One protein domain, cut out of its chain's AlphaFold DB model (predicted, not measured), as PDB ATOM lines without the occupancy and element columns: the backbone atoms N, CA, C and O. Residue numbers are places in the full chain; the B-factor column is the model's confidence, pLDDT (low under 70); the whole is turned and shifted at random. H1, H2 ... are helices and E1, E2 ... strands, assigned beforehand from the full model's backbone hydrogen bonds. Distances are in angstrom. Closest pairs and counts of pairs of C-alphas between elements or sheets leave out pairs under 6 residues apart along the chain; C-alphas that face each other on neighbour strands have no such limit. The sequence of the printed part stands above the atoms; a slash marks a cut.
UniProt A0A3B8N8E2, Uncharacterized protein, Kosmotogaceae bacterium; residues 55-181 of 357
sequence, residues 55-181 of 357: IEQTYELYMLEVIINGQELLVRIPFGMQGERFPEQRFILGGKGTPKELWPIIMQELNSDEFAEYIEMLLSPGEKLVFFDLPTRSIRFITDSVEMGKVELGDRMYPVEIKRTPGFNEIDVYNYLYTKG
ATOM      1  N   ILE A  55     121.355 114.650 178.991       98.62
ATOM      2  CA  ILE A  55     121.877 115.792 178.234       98.62
ATOM      3  C   ILE A  55     122.920 116.556 179.056       98.62
ATOM      4  O   ILE A  55     123.991 116.872 178.540       98.62
ATOM      5  N   GLU A  56     122.633 116.821 180.332       98.44
ATOM      6  CA  GLU A  56     123.557 117.469 181.268       98.44
ATOM      7  C   GLU A  56     124.835 116.661 181.491       98.44
ATOM      8  O   GLU A  56     125.922 117.190 181.278       98.44
ATOM      9  N   GLN A  57     124.719 115.368 181.796       97.88
ATOM     10  CA  GLN A  57     125.879 114.498 181.989       97.88
ATOM     11  C   GLN A  57     126.755 114.424 180.737       97.88
ATOM     12  O   GLN A  57     127.975 114.495 180.837       97.88
ATOM     13  N   THR A  58     126.161 114.304 179.546       97.88
ATOM     14  CA  THR A  58     126.936 114.279 178.300       97.88
ATOM     15  C   THR A  58     127.603 115.621 178.017       97.88
ATOM     16  O   THR A  58     128.740 115.636 177.547       97.88
ATOM     17  N   TYR A  59     126.927 116.738 178.297       98.25
ATOM     18  CA  TYR A  59     127.498 118.076 178.163       98.25
ATOM     19  C   TYR A  59     128.708 118.270 179.079       98.25
ATOM     20  O   TYR A  59     129.755 118.694 178.595       98.25
ATOM     21  N   GLU A  60     128.605 117.902 180.359       97.25
ATOM     22  CA  GLU A  60     129.688 118.043 181.342       97.25
ATOM     23  C   GLU A  60     130.976 117.329 180.913       97.25
ATOM     24  O   GLU A  60     132.067 117.833 181.166       97.25
ATOM     25  N   LEU A  61     130.874 116.217 180.175       97.62
ATOM     26  CA  LEU A  61     132.043 115.508 179.648       97.62
ATOM     27  C   LEU A  61     132.888 116.349 178.683       97.62
ATOM     28  O   LEU A  61     134.032 115.987 178.437       97.62
ATOM     29  N   TYR A  62     132.371 117.440 178.115       97.50
ATOM     30  CA  TYR A  62     133.135 118.340 177.245       97.50
ATOM     31  C   TYR A  62     134.012 119.348 178.002       97.50
ATOM     32  O   TYR A  62     134.716 120.151 177.378       97.50
ATOM     33  N   MET A  63     133.995 119.295 179.332       96.62
ATOM     34  CA  MET A  63     134.831 120.089 180.217       96.62
ATOM     35  C   MET A  63     135.650 119.178 181.132       96.62
ATOM     36  O   MET A  63     135.216 118.084 181.491       96.62
ATOM     37  N   LEU A  64     136.846 119.625 181.509       95.56
ATOM     38  CA  LEU A  64     137.691 118.917 182.461       95.56
ATOM     39  C   LEU A  64     138.430 119.905 183.361       95.56
ATOM     40  O   LEU A  64     139.077 120.836 182.879       95.56
ATOM     41  N   GLU A  65     138.350 119.675 184.669       95.19
ATOM     42  CA  GLU A  65     139.176 120.368 185.655       95.19
ATOM     43  C   GLU A  65     140.597 119.801 185.619       95.19
ATOM     44  O   GLU A  65     140.817 118.595 185.784       95.19
ATOM     45  N   VAL A  66     141.574 120.677 185.395       93.88
ATOM     46  CA  VAL A  66     142.994 120.323 185.327       93.88
ATOM     47  C   VAL A  66     143.829 121.303 186.134       93.88
ATOM     48  O   VAL A  66     143.477 122.472 186.286       93.88
ATOM     49  N   ILE A  67     144.979 120.835 186.612       94.50
ATOM     50  CA  ILE A  67     146.002 121.694 187.208       94.50
ATOM     51  C   ILE A  67     147.114 121.897 186.182       94.50
ATOM     52  O   ILE A  67     147.762 120.937 185.771       94.50
ATOM     53  N   ILE A  68     147.350 123.144 185.778       93.75
ATOM     54  CA  ILE A  68     148.438 123.520 184.868       93.75
ATOM     55  C   ILE A  68     149.298 124.546 185.590       93.75
ATOM     56  O   ILE A  68     148.794 125.553 186.073       93.75
ATOM     57  N   ASN A  69     150.601 124.279 185.707       92.19
ATOM     58  CA  ASN A  69     151.550 125.159 186.399       92.19
ATOM     59  C   ASN A  69     151.064 125.628 187.798       92.19
ATOM     60  O   ASN A  69     151.247 126.781 188.184       92.19
ATOM     61  N   GLY A  70     150.407 124.733 188.547       91.56
ATOM     62  CA  GLY A  70     149.873 125.008 189.888       91.56
ATOM     63  C   GLY A  70     148.554 125.792 189.936       91.56
ATOM     64  O   GLY A  70     148.081 126.076 191.033       91.56
ATOM     65  N   GLN A  71     147.959 126.127 188.790       93.94
ATOM     66  CA  GLN A  71     146.659 126.789 188.685       93.94
ATOM     67  C   GLN A  71     145.575 125.776 188.307       93.94
ATOM     68  O   GLN A  71     145.735 125.031 187.339       93.94
ATOM     69  N   GLU A  72     144.481 125.757 189.067       95.00
ATOM     70  CA  GLU A  72     143.263 125.017 188.726       95.00
ATOM     71  C   GLU A  72     142.517 125.752 187.610       95.00
ATOM     72  O   GLU A  72     142.272 126.956 187.706       95.00
ATOM     73  N   LEU A  73     142.198 125.031 186.538       94.81
ATOM     74  CA  LEU A  73     141.545 125.556 185.344       94.81
ATOM     75  C   LEU A  73     140.433 124.616 184.893       94.81
ATOM     76  O   LEU A  73     140.609 123.395 184.877       94.81
ATOM     77  N   LEU A  74     139.324 125.195 184.433       94.75
ATOM     78  CA  LEU A  74     138.278 124.458 183.729       94.75
ATOM     79  C   LEU A  74     138.532 124.516 182.219       94.75
ATOM     80  O   LEU A  74     138.189 125.493 181.549       94.75
ATOM     81  N   VAL A  75     139.128 123.459 181.672       95.56
ATOM     82  CA  VAL A  75     139.420 123.366 180.239       95.56
ATOM     83  C   VAL A  75     138.191 122.867 179.491       95.56
ATOM     84  O   VAL A  75     137.582 121.868 179.867       95.56
ATOM     85  N   ARG A  76     137.842 123.556 178.403       96.69
ATOM     86  CA  ARG A  76     136.767 123.187 177.472       96.69
ATOM     87  C   ARG A  76     137.364 122.645 176.182       96.69
ATOM     88  O   ARG A  76     138.372 123.164 175.704       96.69
ATOM     89  N   ILE A  77     136.720 121.642 175.590       97.31
ATOM     90  CA  ILE A  77     137.041 121.222 174.219       97.31
ATOM     91  C   ILE A  77     136.742 122.398 173.268       97.31
ATOM     92  O   ILE A  77     135.632 122.927 173.323       97.31
ATOM     93  N   PRO A  78     137.674 122.814 172.390       96.00
ATOM     94  CA  PRO A  78     137.426 123.957 171.519       96.00
ATOM     95  C   PRO A  78     136.284 123.755 170.520       96.00
ATOM     96  O   PRO A  78     135.959 122.629 170.140       96.00
ATOM     97  N   PHE A  79     135.691 124.852 170.048       93.75
ATOM     98  CA  PHE A  79     134.754 124.813 168.928       93.75
ATOM     99  C   PHE A  79     135.495 124.505 167.622       93.75
ATOM    100  O   PHE A  79     136.424 125.209 167.237       93.75
ATOM    101  N   GLY A  80     135.083 123.445 166.933       86.38
ATOM    102  CA  GLY A  80     135.683 122.982 165.686       86.38
ATOM    103  C   GLY A  80     135.053 123.619 164.451       86.38
ATOM    104  O   GLY A  80     134.268 122.969 163.776       86.38
ATOM    105  N   MET A  81     135.374 124.870 164.122       77.44
ATOM    106  CA  MET A  81     134.804 125.560 162.952       77.44
ATOM    107  C   MET A  81     135.368 125.030 161.613       77.44
ATOM    108  O   MET A  81     136.244 125.635 160.990       77.44
ATOM    109  N   GLN A  82     134.908 123.854 161.178       66.44
ATOM    110  CA  GLN A  82     135.441 123.134 160.020       66.44
ATOM    111  C   GLN A  82     135.104 123.850 158.701       66.44
ATOM    112  O   GLN A  82     133.950 123.906 158.291       66.44
ATOM    113  N   GLY A  83     136.122 124.352 157.995       61.31
ATOM    114  CA  GLY A  83     135.951 124.920 156.648       61.31
ATOM    115  C   GLY A  83     135.313 126.311 156.580       61.31
ATOM    116  O   GLY A  83     135.137 126.832 155.482       61.31
ATOM    117  N   GLU A  84     134.976 126.922 157.719       65.44
ATOM    118  CA  GLU A  84     134.287 128.220 157.757       65.44
ATOM    119  C   GLU A  84     135.178 129.380 158.250       65.44
ATOM    120  O   GLU A  84     134.830 130.542 158.038       65.44
ATOM    121  N   ARG A  85     136.346 129.095 158.848       75.81
ATOM    122  CA  ARG A  85     137.359 130.104 159.219       75.81
ATOM    123  C   ARG A  85     138.480 130.168 158.182       75.81
ATOM    124  O   ARG A  85     138.860 129.148 157.608       75.81
ATOM    125  N   PHE A  86     139.022 131.365 157.956       67.88
ATOM    126  CA  PHE A  86     140.242 131.558 157.176       67.88
ATOM    127  C   PHE A  86     141.433 131.871 158.107       67.88
ATOM    128  O   PHE A  86     141.277 132.679 159.019       67.88
ATOM    129  N   PRO A  87     142.620 131.284 157.865       73.31
ATOM    130  CA  PRO A  87     142.857 130.170 156.942       73.31
ATOM    131  C   PRO A  87     142.113 128.905 157.398       73.31
ATOM    132  O   PRO A  87     141.847 128.731 158.584       73.31
ATOM    133  N   GLU A  88     141.783 128.022 156.451       78.12
ATOM    134  CA  GLU A  88     141.052 126.793 156.766       78.12
ATOM    135  C   GLU A  88     141.831 125.937 157.770       78.12
ATOM    136  O   GLU A  88     143.015 125.637 157.577       78.12
ATOM    137  N   GLN A  89     141.135 125.490 158.813       81.75
ATOM    138  CA  GLN A  89     141.650 124.516 159.759       81.75
ATOM    139  C   GLN A  89     140.951 123.170 159.599       81.75
ATOM    140  O   GLN A  89     139.740 123.080 159.399       81.75
ATOM    141  N   ARG A  90     141.735 122.097 159.725       85.44
ATOM    142  CA  ARG A  90     141.226 120.726 159.781       85.44
ATOM    143  C   ARG A  90     141.299 120.200 161.196       85.44
ATOM    144  O   ARG A  90     142.404 120.055 161.736       85.44
ATOM    145  N   PHE A  91     140.136 119.876 161.743       90.12
ATOM    146  CA  PHE A  91     140.026 119.329 163.080       90.12
ATOM    147  C   PHE A  91     140.285 117.822 163.092       90.12
ATOM    148  O   PHE A  91     139.944 117.085 162.163       90.12
ATOM    149  N   ILE A  92     140.922 117.362 164.162       90.44
ATOM    150  CA  ILE A  92     141.093 115.948 164.474       90.44
ATOM    151  C   ILE A  92     139.701 115.311 164.574       90.44
ATOM    152  O   ILE A  92     138.761 115.925 165.078       90.44
ATOM    153  N   LEU A  93     139.553 114.101 164.023       90.31
ATOM    154  CA  LEU A  93     138.260 113.409 163.902       90.31
ATOM    155  C   LEU A  93     137.189 114.243 163.167       90.31
ATOM    156  O   LEU A  93     135.999 114.101 163.434       90.31
ATOM    157  N   GLY A  94     137.604 115.157 162.279       87.88
ATOM    158  CA  GLY A  94     136.703 116.009 161.495       87.88
ATOM    159  C   GLY A  94     135.834 116.951 162.332       87.88
ATOM    160  O   GLY A  94     134.786 117.378 161.858       87.88
ATOM    161  N   GLY A  95     136.213 117.224 163.587       89.88
ATOM    162  CA  GLY A  95     135.381 117.995 164.515       89.88
ATOM    163  C   GLY A  95     134.185 117.213 165.075       89.88
ATOM    164  O   GLY A  95     133.271 117.816 165.629       89.88
ATOM    165  N   LYS A  96     134.157 115.881 164.932       91.69
ATOM    166  CA  LYS A  96     133.050 115.009 165.386       91.69
ATOM    167  C   LYS A  96     133.397 114.138 166.586       91.69
ATOM    168  O   LYS A  96     132.547 113.387 167.060       91.69
ATOM    169  N   GLY A  97     134.636 114.239 167.065       91.25
ATOM    170  CA  GLY A  97     135.142 113.420 168.158       91.25
ATOM    171  C   GLY A  97     134.273 113.513 169.412       91.25
ATOM    172  O   GLY A  97     133.790 114.585 169.790       91.25
ATOM    173  N   THR A  98     134.087 112.376 170.071       93.88
ATOM    174  CA  THR A  98     133.484 112.321 171.404       93.88
ATOM    175  C   THR A  98     134.494 112.778 172.463       93.88
ATOM    176  O   THR A  98     135.706 112.664 172.245       93.88
ATOM    177  N   PRO A  99     134.053 113.211 173.659       95.25
ATOM    178  CA  PRO A  99     134.977 113.525 174.748       95.25
ATOM    179  C   PRO A  99     135.926 112.370 175.094       95.25
ATOM    180  O   PRO A  99     137.104 112.585 175.363       95.25
ATOM    181  N   LYS A 100     135.441 111.125 175.011       95.62
ATOM    182  CA  LYS A 100     136.241 109.916 175.255       95.62
ATOM    183  C   LYS A 100     137.414 109.769 174.279       95.62
ATOM    184  O   LYS A 100     138.441 109.212 174.653       95.62
ATOM    185  N   GLU A 101     137.260 110.238 173.045       95.75
ATOM    186  CA  GLU A 101     138.308 110.199 172.020       95.75
ATOM    187  C   GLU A 101     139.211 111.435 172.077       95.75
ATOM    188  O   GLU A 101     140.416 111.324 171.864       95.75
ATOM    189  N   LEU A 102     138.642 112.604 172.386       96.81
ATOM    190  CA  LEU A 102     139.357 113.878 172.377       96.81
ATOM    191  C   LEU A 102     140.210 114.094 173.630       96.81
ATOM    192  O   LEU A 102     141.337 114.569 173.503       96.81
ATOM    193  N   TRP A 103     139.741 113.722 174.826       97.62
ATOM    194  CA  TRP A 103     140.503 113.957 176.057       97.62
ATOM    195  C   TRP A 103     141.876 113.285 176.081       97.62
ATOM    196  O   TRP A 103     142.830 113.966 176.443       97.62
ATOM    197  N   PRO A 104     142.055 112.019 175.656       97.19
ATOM    198  CA  PRO A 104     143.391 111.430 175.566       97.19
ATOM    199  C   PRO A 104     144.358 112.249 174.696       97.19
ATOM    200  O   PRO A 104     145.520 112.414 175.058       97.19
ATOM    201  N   ILE A 105     143.865 112.803 173.584       97.31
ATOM    202  CA  ILE A 105     144.647 113.633 172.658       97.31
ATOM    203  C   ILE A 105     144.971 114.984 173.304       97.31
ATOM    204  O   ILE A 105     146.119 115.416 173.288       97.31
ATOM    205  N   ILE A 106     143.982 115.620 173.933       97.69
ATOM    206  CA  ILE A 106     144.168 116.876 174.670       97.69
ATOM    207  C   ILE A 106     145.216 116.697 175.764       97.69
ATOM    208  O   ILE A 106     146.150 117.480 175.856       97.69
ATOM    209  N   MET A 107     145.105 115.642 176.566       97.31
ATOM    210  CA  MET A 107     146.047 115.377 177.649       97.31
ATOM    211  C   MET A 107     147.455 115.087 177.129       97.31
ATOM    212  O   MET A 107     148.425 115.441 177.791       97.31
ATOM    213  N   GLN A 108     147.591 114.472 175.954       96.75
ATOM    214  CA  GLN A 108     148.889 114.322 175.303       96.75
ATOM    215  C   GLN A 108     149.480 115.685 174.910       96.75
ATOM    216  O   GLN A 108     150.647 115.940 175.197       96.75
ATOM    217  N   GLU A 109     148.681 116.570 174.312       97.06
ATOM    218  CA  GLU A 109     149.114 117.920 173.929       97.06
ATOM    219  C   GLU A 109     149.473 118.788 175.142       97.06
ATOM    220  O   GLU A 109     150.515 119.440 175.141       97.06
ATOM    221  N   LEU A 110     148.668 118.760 176.208       96.56
ATOM    222  CA  LEU A 110     148.921 119.530 177.433       96.56
ATOM    223  C   LEU A 110     150.145 119.031 178.223       96.56
ATOM    224  O   LEU A 110     150.671 119.760 179.057       96.56
ATOM    225  N   ASN A 111     150.610 117.805 177.968       95.50
ATOM    226  CA  ASN A 111     151.848 117.264 178.542       95.50
ATOM    227  C   ASN A 111     153.059 117.406 177.602       95.50
ATOM    228  O   ASN A 111     154.122 116.860 177.897       95.50
ATOM    229  N   SER A 112     152.909 118.075 176.457       97.00
ATOM    230  CA  SER A 112     153.990 118.228 175.481       97.00
ATOM    231  C   SER A 112     154.989 119.320 175.875       97.00
ATOM    232  O   SER A 112     154.633 120.307 176.523       97.00
ATOM    233  N   ASP A 113     156.233 119.174 175.412       96.88
ATOM    234  CA  ASP A 113     157.265 120.210 175.556       96.88
ATOM    235  C   ASP A 113     156.831 121.524 174.883       96.88
ATOM    236  O   ASP A 113     157.071 122.603 175.415       96.88
ATOM    237  N   GLU A 114     156.115 121.446 173.756       96.25
ATOM    238  CA  GLU A 114     155.605 122.627 173.053       96.25
ATOM    239  C   GLU A 114     154.582 123.404 173.895       96.25
ATOM    240  O   GLU A 114     154.616 124.636 173.937       96.25
ATOM    241  N   PHE A 115     153.686 122.709 174.604       97.44
ATOM    242  CA  PHE A 115     152.758 123.370 175.517       97.44
ATOM    243  C   PHE A 115     153.490 123.995 176.708       97.44
ATOM    244  O   PHE A 115     153.166 125.114 177.108       97.44
ATOM    245  N   ALA A 116     154.509 123.318 177.247       96.31
ATOM    246  CA  ALA A 116     155.339 123.881 178.307       96.31
ATOM    247  C   ALA A 116     156.038 125.174 177.845       96.31
ATOM    248  O   ALA A 116     155.942 126.194 178.529       96.31
ATOM    249  N   GLU A 117     156.639 125.179 176.651       96.25
ATOM    250  CA  GLU A 117     157.245 126.371 176.039       96.25
ATOM    251  C   GLU A 117     156.216 127.490 175.809       96.25
ATOM    252  O   GLU A 117     156.487 128.661 176.085       96.25
ATOM    253  N   TYR A 118     155.007 127.149 175.352       96.38
ATOM    254  CA  TYR A 118     153.909 128.101 175.189       96.38
ATOM    255  C   TYR A 118     153.539 128.784 176.516       96.38
ATOM    256  O   TYR A 118     153.458 130.014 176.575       96.38
ATOM    257  N   ILE A 119     153.379 128.012 177.597       96.56
ATOM    258  CA  ILE A 119     153.078 128.546 178.931       96.56
ATOM    259  C   ILE A 119     154.234 129.400 179.465       96.56
ATOM    260  O   ILE A 119     153.996 130.502 179.968       96.56
ATOM    261  N   GLU A 120     155.487 128.965 179.312       95.31
ATOM    262  CA  GLU A 120     156.659 129.770 179.686       95.31
ATOM    263  C   GLU A 120     156.676 131.117 178.951       95.31
ATOM    264  O   GLU A 120     156.898 132.172 179.559       95.31
ATOM    265  N   MET A 121     156.359 131.110 177.653       95.06
ATOM    266  CA  MET A 121     156.260 132.329 176.857       95.06
ATOM    267  C   MET A 121     155.126 133.237 177.332       95.06
ATOM    268  O   MET A 121     155.334 134.451 177.402       95.06
ATOM    269  N   LEU A 122     153.964 132.714 177.728       95.38
ATOM    270  CA  LEU A 122     152.874 133.516 178.305       95.38
ATOM    271  C   LEU A 122     153.222 134.119 179.672       95.38
ATOM    272  O   LEU A 122     152.844 135.259 179.953       95.38
ATOM    273  N   LEU A 123     153.999 133.410 180.485       95.00
ATOM    274  CA  LEU A 123     154.468 133.875 181.794       95.00
ATOM    275  C   LEU A 123     155.633 134.868 181.706       95.00
ATOM    276  O   LEU A 123     155.909 135.580 182.672       95.00
ATOM    277  N   SER A 124     156.317 134.945 180.563       93.56
ATOM    278  CA  SER A 124     157.420 135.889 180.385       93.56
ATOM    279  C   SER A 124     156.958 137.361 180.494       93.56
ATOM    280  O   SER A 124     155.835 137.690 180.096       93.56
ATOM    281  N   PRO A 125     157.785 138.274 181.040       92.19
ATOM    282  CA  PRO A 125     157.456 139.698 181.106       92.19
ATOM    283  C   PRO A 125     157.298 140.357 179.730       92.19
ATOM    284  O   PRO A 125     158.023 140.028 178.796       92.19
ATOM    285  N   GLY A 126     156.430 141.370 179.656       88.88
ATOM    286  CA  GLY A 126     156.251 142.218 178.473       88.88
ATOM    287  C   GLY A 126     154.984 141.909 177.676       88.88
ATOM    288  O   GLY A 126     154.437 140.807 177.746       88.88
ATOM    289  N   GLU A 127     154.520 142.914 176.931       90.56
ATOM    290  CA  GLU A 127     153.422 142.738 175.985       90.56
ATOM    291  C   GLU A 127     153.874 141.843 174.829       90.56
ATOM    292  O   GLU A 127     155.001 141.942 174.332       90.56
ATOM    293  N   LYS A 128     152.983 140.952 174.410       91.56
ATOM    294  CA  LYS A 128     153.229 140.028 173.311       91.56
ATOM    295  C   LYS A 128     151.944 139.805 172.533       91.56
ATOM    296  O   LYS A 128     150.859 139.664 173.093       91.56
ATOM    297  N   LEU A 129     152.093 139.734 171.226       90.06
ATOM    298  CA  LEU A 129     151.070 139.273 170.317       90.06
ATOM    299  C   LEU A 129     151.292 137.784 170.059       90.06
ATOM    300  O   LEU A 129     152.381 137.371 169.651       90.06
ATOM    301  N   VAL A 130     150.252 136.995 170.286       92.06
ATOM    302  CA  VAL A 130     150.222 135.557 170.031       92.06
ATOM    303  C   VAL A 130     149.521 135.335 168.701       92.06
ATOM    304  O   VAL A 130     148.384 135.759 168.505       92.06
ATOM    305  N   PHE A 131     150.223 134.708 167.767       89.62
ATOM    306  CA  PHE A 131     149.711 134.368 166.450       89.62
ATOM    307  C   PHE A 131     149.496 132.866 166.353       89.62
ATOM    308  O   PHE A 131     150.437 132.096 166.566       89.62
ATOM    309  N   PHE A 132     148.286 132.470 165.970       89.31
ATOM    310  CA  PHE A 132     147.905 131.074 165.814       89.31
ATOM    311  C   PHE A 132     147.890 130.713 164.325       89.31
ATOM    312  O   PHE A 132     147.000 131.098 163.565       89.31
ATOM    313  N   ASP A 133     148.914 129.986 163.883       87.88
ATOM    314  CA  ASP A 133     149.043 129.541 162.500       87.88
ATOM    315  C   ASP A 133     148.286 128.219 162.319       87.88
ATOM    316  O   ASP A 133     148.830 127.131 162.524       87.88
ATOM    317  N   LEU A 134     147.001 128.314 161.969       87.00
ATOM    318  CA  LEU A 134     146.123 127.143 161.854       87.00
ATOM    319  C   LEU A 134     146.590 126.107 160.806       87.00
ATOM    320  O   LEU A 134     146.504 124.912 161.104       87.00
ATOM    321  N   PRO A 135     147.104 126.494 159.614       85.44
ATOM    322  CA  PRO A 135     147.567 125.533 158.613       85.44
ATOM    323  C   PRO A 135     148.760 124.700 159.077       85.44
ATOM    324  O   PRO A 135     148.820 123.503 158.794       85.44
ATOM    325  N   THR A 136     149.708 125.322 159.783       89.12
ATOM    326  CA  THR A 136     150.903 124.631 160.294       89.12
ATOM    327  C   THR A 136     150.741 124.117 161.722       89.12
ATOM    328  O   THR A 136     151.614 123.398 162.202       89.12
ATOM    329  N   ARG A 137     149.624 124.446 162.390       91.31
ATOM    330  CA  ARG A 137     149.323 124.127 163.797       91.31
ATOM    331  C   ARG A 137     150.398 124.617 164.765       91.31
ATOM    332  O   ARG A 137     150.702 123.955 165.762       91.31
ATOM    333  N   SER A 138     150.977 125.773 164.454       91.38
ATOM    334  CA  SER A 138     152.076 126.368 165.209       91.38
ATOM    335  C   SER A 138     151.676 127.699 165.837       91.38
ATOM    336  O   SER A 138     150.731 128.363 165.404       91.38
ATOM    337  N   ILE A 139     152.407 128.086 166.878       93.00
ATOM    338  CA  ILE A 139     152.198 129.342 167.595       93.00
ATOM    339  C   ILE A 139     153.443 130.201 167.436       93.00
ATOM    340  O   ILE A 139     154.571 129.720 167.552       93.00
ATOM    341  N   ARG A 140     153.247 131.490 167.163       91.19
ATOM    342  CA  ARG A 140     154.336 132.466 167.070       91.19
ATOM    343  C   ARG A 140     154.079 133.634 168.003       91.19
ATOM    344  O   ARG A 140     152.969 134.154 168.058       91.19
ATOM    345  N   PHE A 141     155.128 134.080 168.680       91.69
ATOM    346  CA  PHE A 141     155.091 135.247 169.553       91.69
ATOM    347  C   PHE A 141     155.788 136.427 168.882       91.69
ATOM    348  O   PHE A 141     156.892 136.289 168.356       91.69
ATOM    349  N   ILE A 142     155.145 137.591 168.913       88.69
ATOM    350  CA  ILE A 142     155.702 138.852 168.421       88.69
ATOM    351  C   ILE A 142     155.709 139.847 169.579       88.69
ATOM    352  O   ILE A 142     154.673 140.114 170.174       88.69
ATOM    353  N   THR A 143     156.876 140.406 169.887       87.12
ATOM    354  CA  THR A 143     157.060 141.420 170.944       87.12
ATOM    355  C   THR A 143     157.384 142.805 170.374       87.12
ATOM    356  O   THR A 143     157.678 143.736 171.118       87.12
ATOM    357  N   ASP A 144     157.389 142.944 169.046       85.81
ATOM    358  CA  ASP A 144     157.662 144.201 168.353       85.81
ATOM    359  C   ASP A 144     156.438 145.129 168.388       85.81
ATOM    360  O   ASP A 144     155.353 144.772 167.926       85.81
ATOM    361  N   SER A 145     156.615 146.342 168.914       81.38
ATOM    362  CA  SER A 145     155.535 147.320 169.098       81.38
ATOM    363  C   SER A 145     154.905 147.829 167.799       81.38
ATOM    364  O   SER A 145     153.736 148.206 167.802       81.38
ATOM    365  N   VAL A 146     155.652 147.857 166.690       80.56
ATOM    366  CA  VAL A 146     155.125 148.319 165.397       80.56
ATOM    367  C   VAL A 146     154.201 147.258 164.810       80.56
ATOM    368  O   VAL A 146     153.112 147.579 164.337       80.56
ATOM    369  N   GLU A 147     154.605 145.991 164.876       77.44
ATOM    370  CA  GLU A 147     153.766 144.870 164.447       77.44
ATOM    371  C   GLU A 147     152.508 144.723 165.310       77.44
ATOM    372  O   GLU A 147     151.435 144.463 164.769       77.44
ATOM    373  N   MET A 148     152.606 144.954 166.623       78.12
ATOM    374  CA  MET A 148     151.432 144.988 167.506       78.12
ATOM    375  C   MET A 148     150.454 146.101 167.109       78.12
ATOM    376  O   MET A 148     149.261 145.839 166.967       78.12
ATOM    377  N   GLY A 149     150.957 147.308 166.819       75.19
ATOM    378  CA  GLY A 149     150.121 148.428 166.374       75.19
ATOM    379  C   GLY A 149     149.370 148.160 165.063       75.19
ATOM    380  O   GLY A 149     148.239 148.607 164.907       75.19
ATOM    381  N   LYS A 150     149.942 147.386 164.128       77.25
ATOM    382  CA  LYS A 150     149.228 146.977 162.899       77.25
ATOM    383  C   LYS A 150     148.046 146.051 163.189       77.25
ATOM    384  O   LYS A 150     147.017 146.155 162.529       77.25
ATOM    385  N   VAL A 151     148.183 145.158 164.172       74.25
ATOM    386  CA  VAL A 151     147.097 144.245 164.565       74.25
ATOM    387  C   VAL A 151     145.948 144.991 165.211       74.25
ATOM    388  O   VAL A 151     144.800 144.737 164.871       74.25
ATOM    389  N   GLU A 152     146.250 145.938 166.096       71.31
ATOM    390  CA  GLU A 152     145.221 146.764 166.736       71.31
ATOM    391  C   GLU A 152     144.421 147.599 165.722       71.31
ATOM    392  O   GLU A 152     143.265 147.930 165.969       71.31
ATOM    393  N   LEU A 153     145.009 147.896 164.560       67.81
ATOM    394  CA  LEU A 153     144.350 148.588 163.450       67.81
ATOM    395  C   LEU A 153     143.540 147.655 162.527       67.81
ATOM    396  O   LEU A 153     143.005 148.120 161.521       67.81
ATOM    397  N   GLY A 154     143.428 146.364 162.859       63.62
ATOM    398  CA  GLY A 154     142.578 145.400 162.153       63.62
ATOM    399  C   GLY A 154     143.178 144.812 160.872       63.62
ATOM    400  O   GLY A 154     142.458 144.212 160.079       63.62
ATOM    401  N   ASP A 155     144.485 144.955 160.643       60.66
ATOM    402  CA  ASP A 155     145.149 144.495 159.413       60.66
ATOM    403  C   ASP A 155     145.532 143.003 159.461       60.66
ATOM    404  O   ASP A 155     146.702 142.662 159.263       60.66
ATOM    405  N   ARG A 156     144.599 142.088 159.794       63.34
ATOM    406  CA  ARG A 156     144.900 140.640 159.813       63.34
ATOM    407  C   ARG A 156     143.773 139.709 159.379       63.34
ATOM    408  O   ARG A 156     142.595 139.935 159.602       63.34
ATOM    409  N   MET A 157     144.225 138.605 158.784       62.41
ATOM    410  CA  MET A 157     143.426 137.516 158.215       62.41
ATOM    411  C   MET A 157     143.538 136.210 159.028       62.41
ATOM    412  O   MET A 157     143.108 135.167 158.555       62.41
ATOM    413  N   TYR A 158     144.186 136.239 160.199       70.56
ATOM    414  CA  TYR A 158     144.514 135.056 161.004       70.56
ATOM    415  C   TYR A 158     144.142 135.282 162.472       70.56
ATOM    416  O   TYR A 158     144.294 136.414 162.943       70.56
ATOM    417  N   PRO A 159     143.774 134.224 163.217       82.62
ATOM    418  CA  PRO A 159     143.532 134.317 164.650       82.62
ATOM    419  C   PRO A 159     144.745 134.825 165.424       82.62
ATOM    420  O   PRO A 159     145.866 134.317 165.292       82.62
ATOM    421  N   VAL A 160     144.507 135.828 166.262       85.75
ATOM    422  CA  VAL A 160     145.523 136.455 167.103       85.75
ATOM    423  C   VAL A 160     144.961 136.832 168.469       85.75
ATOM    424  O   VAL A 160     143.766 137.095 168.616       85.75
ATOM    425  N   GLU A 161     145.848 136.904 169.458       86.69
ATOM    426  CA  GLU A 161     145.555 137.401 170.801       86.69
ATOM    427  C   GLU A 161     146.637 138.387 171.256       86.69
ATOM    428  O   GLU A 161     147.827 138.182 171.015       86.69
ATOM    429  N   ILE A 162     146.230 139.460 171.937       85.75
ATOM    430  CA  ILE A 162     147.150 140.431 172.536       85.75
ATOM    431  C   ILE A 162     147.240 140.148 174.037       85.75
ATOM    432  O   ILE A 162     146.287 140.374 174.782       85.75
ATOM    433  N   LYS A 163     148.407 139.699 174.500       89.69
ATOM    434  CA  LYS A 163     148.696 139.460 175.918       89.69
ATOM    435  C   LYS A 163     149.486 140.637 176.474       89.69
ATOM    436  O   LYS A 163     150.677 140.787 176.204       89.69
ATOM    437  N   ARG A 164     148.815 141.476 177.266       86.38
ATOM    438  CA  ARG A 164     149.420 142.680 177.865       86.38
ATOM    439  C   ARG A 164     150.160 142.414 179.173       86.38
ATOM    440  O   ARG A 164     151.092 143.130 179.523       86.38
ATOM    441  N   THR A 165     149.743 141.388 179.908       86.81
ATOM    442  CA  THR A 165     150.297 141.047 181.220       86.81
ATOM    443  C   THR A 165     150.777 139.601 181.254       86.81
ATOM    444  O   THR A 165     150.168 138.751 180.600       86.81
ATOM    445  N   PRO A 166     151.826 139.297 182.040       89.88
ATOM    446  CA  PRO A 166     152.214 137.923 182.330       89.88
ATOM    447  C   PRO A 166     151.073 137.148 182.980       89.88
ATOM    448  O   PRO A 166     150.354 137.689 183.823       89.88
ATOM    449  N   GLY A 167     150.944 135.880 182.611       92.62
ATOM    450  CA  GLY A 167     149.898 135.003 183.120       92.62
ATOM    451  C   GLY A 167     149.171 134.287 181.996       92.62
ATOM    452  O   GLY A 167     149.286 134.644 180.822       92.62
ATOM    453  N   PHE A 168     148.410 133.276 182.383       94.81
ATOM    454  CA  PHE A 168     147.548 132.531 181.485       94.81
ATOM    455  C   PHE A 168     146.254 132.147 182.210       94.81
ATOM    456  O   PHE A 168     146.175 132.195 183.441       94.81
ATOM    457  N   ASN A 169     145.221 131.826 181.446       93.94
ATOM    458  CA  ASN A 169     143.932 131.364 181.941       93.94
ATOM    459  C   ASN A 169     143.329 130.328 180.973       93.94
ATOM    460  O   ASN A 169     144.001 129.848 180.058       93.94
ATOM    461  N   GLU A 170     142.065 129.964 181.172       94.25
ATOM    462  CA  GLU A 170     141.347 128.976 180.366       94.25
ATOM    463  C   GLU A 170     141.350 129.311 178.867       94.25
ATOM    464  O   GLU A 170     141.428 128.398 178.043       94.25
ATOM    465  N   ILE A 171     141.313 130.599 178.498       93.12
ATOM    466  CA  ILE A 171     141.309 131.029 177.093       93.12
ATOM    467  C   ILE A 171     142.628 130.737 176.393       93.12
ATOM    468  O   ILE A 171     142.635 130.386 175.218       93.12
ATOM    469  N   ASP A 172     143.741 130.830 177.115       95.19
ATOM    470  CA  ASP A 172     145.061 130.544 176.564       95.19
ATOM    471  C   ASP A 172     145.180 129.051 176.240       95.19
ATOM    472  O   ASP A 172     145.642 128.662 175.168       95.19
ATOM    473  N   VAL A 173     144.676 128.201 177.141       96.50
ATOM    474  CA  VAL A 173     144.619 126.750 176.920       96.50
ATOM    475  C   VAL A 173     143.673 126.421 175.765       96.50
ATOM    476  O   VAL A 173     144.025 125.632 174.889       96.50
ATOM    477  N   TYR A 174     142.503 127.065 175.717       95.94
ATOM    478  CA  TYR A 174     141.562 126.941 174.606       95.94
ATOM    479  C   TYR A 174     142.229 127.292 173.270       95.94
ATOM    480  O   TYR A 174     142.167 126.503 172.330       95.94
ATOM    481  N   ASN A 175     142.901 128.444 173.183       94.31
ATOM    482  CA  ASN A 175     143.518 128.932 171.951       94.31
ATOM    483  C   ASN A 175     144.685 128.038 171.503       94.31
ATOM    484  O   ASN A 175     144.841 127.769 170.306       94.31
ATOM    485  N   TYR A 176     145.469 127.514 172.452       96.25
ATOM    486  CA  TYR A 176     146.491 126.507 172.169       96.25
ATOM    487  C   TYR A 176     145.877 125.250 171.538       96.25
ATOM    488  O   TYR A 176     146.255 124.868 170.429       96.25
ATOM    489  N   LEU A 177     144.888 124.638 172.201       96.50
ATOM    490  CA  LEU A 177     144.232 123.415 171.720       96.50
ATOM    491  C   LEU A 177     143.527 123.640 170.380       96.50
ATOM    492  O   LEU A 177     143.629 122.805 169.477       96.50
ATOM    493  N   TYR A 178     142.878 124.798 170.228       93.69
ATOM    494  CA  TYR A 178     142.269 125.223 168.977       93.69
ATOM    495  C   TYR A 178     143.313 125.203 167.862       93.69
ATOM    496  O   TYR A 178     143.097 124.554 166.848       93.69
ATOM    497  N   THR A 179     144.498 125.785 168.071       92.94
ATOM    498  CA  THR A 179     145.600 125.806 167.086       92.94
ATOM    499  C   THR A 179     146.077 124.410 166.686       92.94
ATOM    500  O   THR A 179     146.435 124.186 165.527       92.94
ATOM    501  N   LYS A 180     146.008 123.430 167.595       94.81
ATOM    502  CA  LYS A 180     146.328 122.019 167.310       94.81
ATOM    503  C   LYS A 180     145.282 121.303 166.455       94.81
ATOM    504  O   LYS A 180     145.484 120.152 166.062       94.81
ATOM    505  N   GLY A 181     144.198 121.987 166.094       92.75
ATOM    506  CA  GLY A 181     143.075 121.399 165.377       92.75
ATOM    507  C   GLY A 181     142.300 120.438 166.267       92.75
ATOM    508  O   GLY A 181     141.732 119.470 165.771       92.75
TER     509      GLY A 181
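This is residues 55 to 181 of the 357 residues of an uncharacterized protein of Kosmotogaceae bacterium (UniProt A0A3B8N8E2). Helix H6 is the middle of the domain, with its centre 2.0 A from the mean of the C-alphas, between a hairpin of two strands, E1 and E2, and a sheet of three strands, E4, E3 and E5. H4 covers the same face of that sheet as H6, H5 covers the opposite face, H3 runs past H6 and E1, and H1 lies at the far end from H5. The 127 printed residues hold, in order, H1 E1 E2 H2 H3 H4 E3 E4 H5 E5 H6, a mixed class of helices and strands; both sheets, E1 - E2 and E4 - E3 - E5, are antiparallel. The whole is compact, with a radius of gyration of the C-alphas of 15.2 A and spans of 47 by 36 by 26 A.

H1, residues 55 to 60, begins at C-alpha 55 (121.877, 115.792, 178.234). E1 is residues 63 to 68, 14.8 A, and E2 is 71 to 76, 15.4 A. H2 is residues 92 to 95, H3 is 99 to 110, 15.4 A, and H4 is 113 to 123, 15.3 A. E3, residues 128 to 133, spans 15.6 A from C-alpha 128 (153.229, 140.028, 173.311); E4 is residues 138 to 142, 13.4 A. H5 is residues 145 to 152, E5 is 160 to 163, and H6 is 170 to 179, 14.3 A, ending at C-alpha 179 (145.600, 125.806, 167.086).

In the larger sheet the inner strand E3 pairs with E4, a hairpin, with N 131 and O 140 at 2.8 A, and with E5, with N 130 and O 161 at 2.8 A. E4, H5 and E5 form a split strand-helix-strand unit, two strands running the same way with E3 between them; its crossover is right-handed. H6 is on this sheet at a height of 9.7 A, along the strands; the closest C-alphas of E3 and H6 are those of Phe 132 and Thr 179, 5.9 A. H4 is on the same face, over E4 and E3, and H5 on the opposite face. H4 and H6 are close but not clearly touching, Phe 115 to Tyr 176 at 7.8 A between C-alphas. The closest C-alphas of E2 and H6 are those of Val 75 and Glu 170, 5.9 A. In the hairpin E1 and E2, N 66 and O 73 are 2.9 A apart. H3 and H6 are close but not clearly touching, about perpendicular at 83 degrees, with the C-alphas of Ile 106 and Leu 177 closest at 7.2 A. H2 and H3 are near each other, with 6 pairs of C-alphas within 10 A; H1 and H3 are apart. In H1, H4, H5 and H6 every O i to N i+4 pair is within hydrogen-bond range, in H3 6 of 8, and H2 is too short for such a pair.

The C-alphas farthest apart, those of Ile 55 and Val 146, are 48.3 A apart. The printed part has no cut. The link from E2 to H2, 15 residues, is long. The mean pLDDT of the printed part is 89.4; residues 82 to 84, 86 and 153 to 157 are under 70.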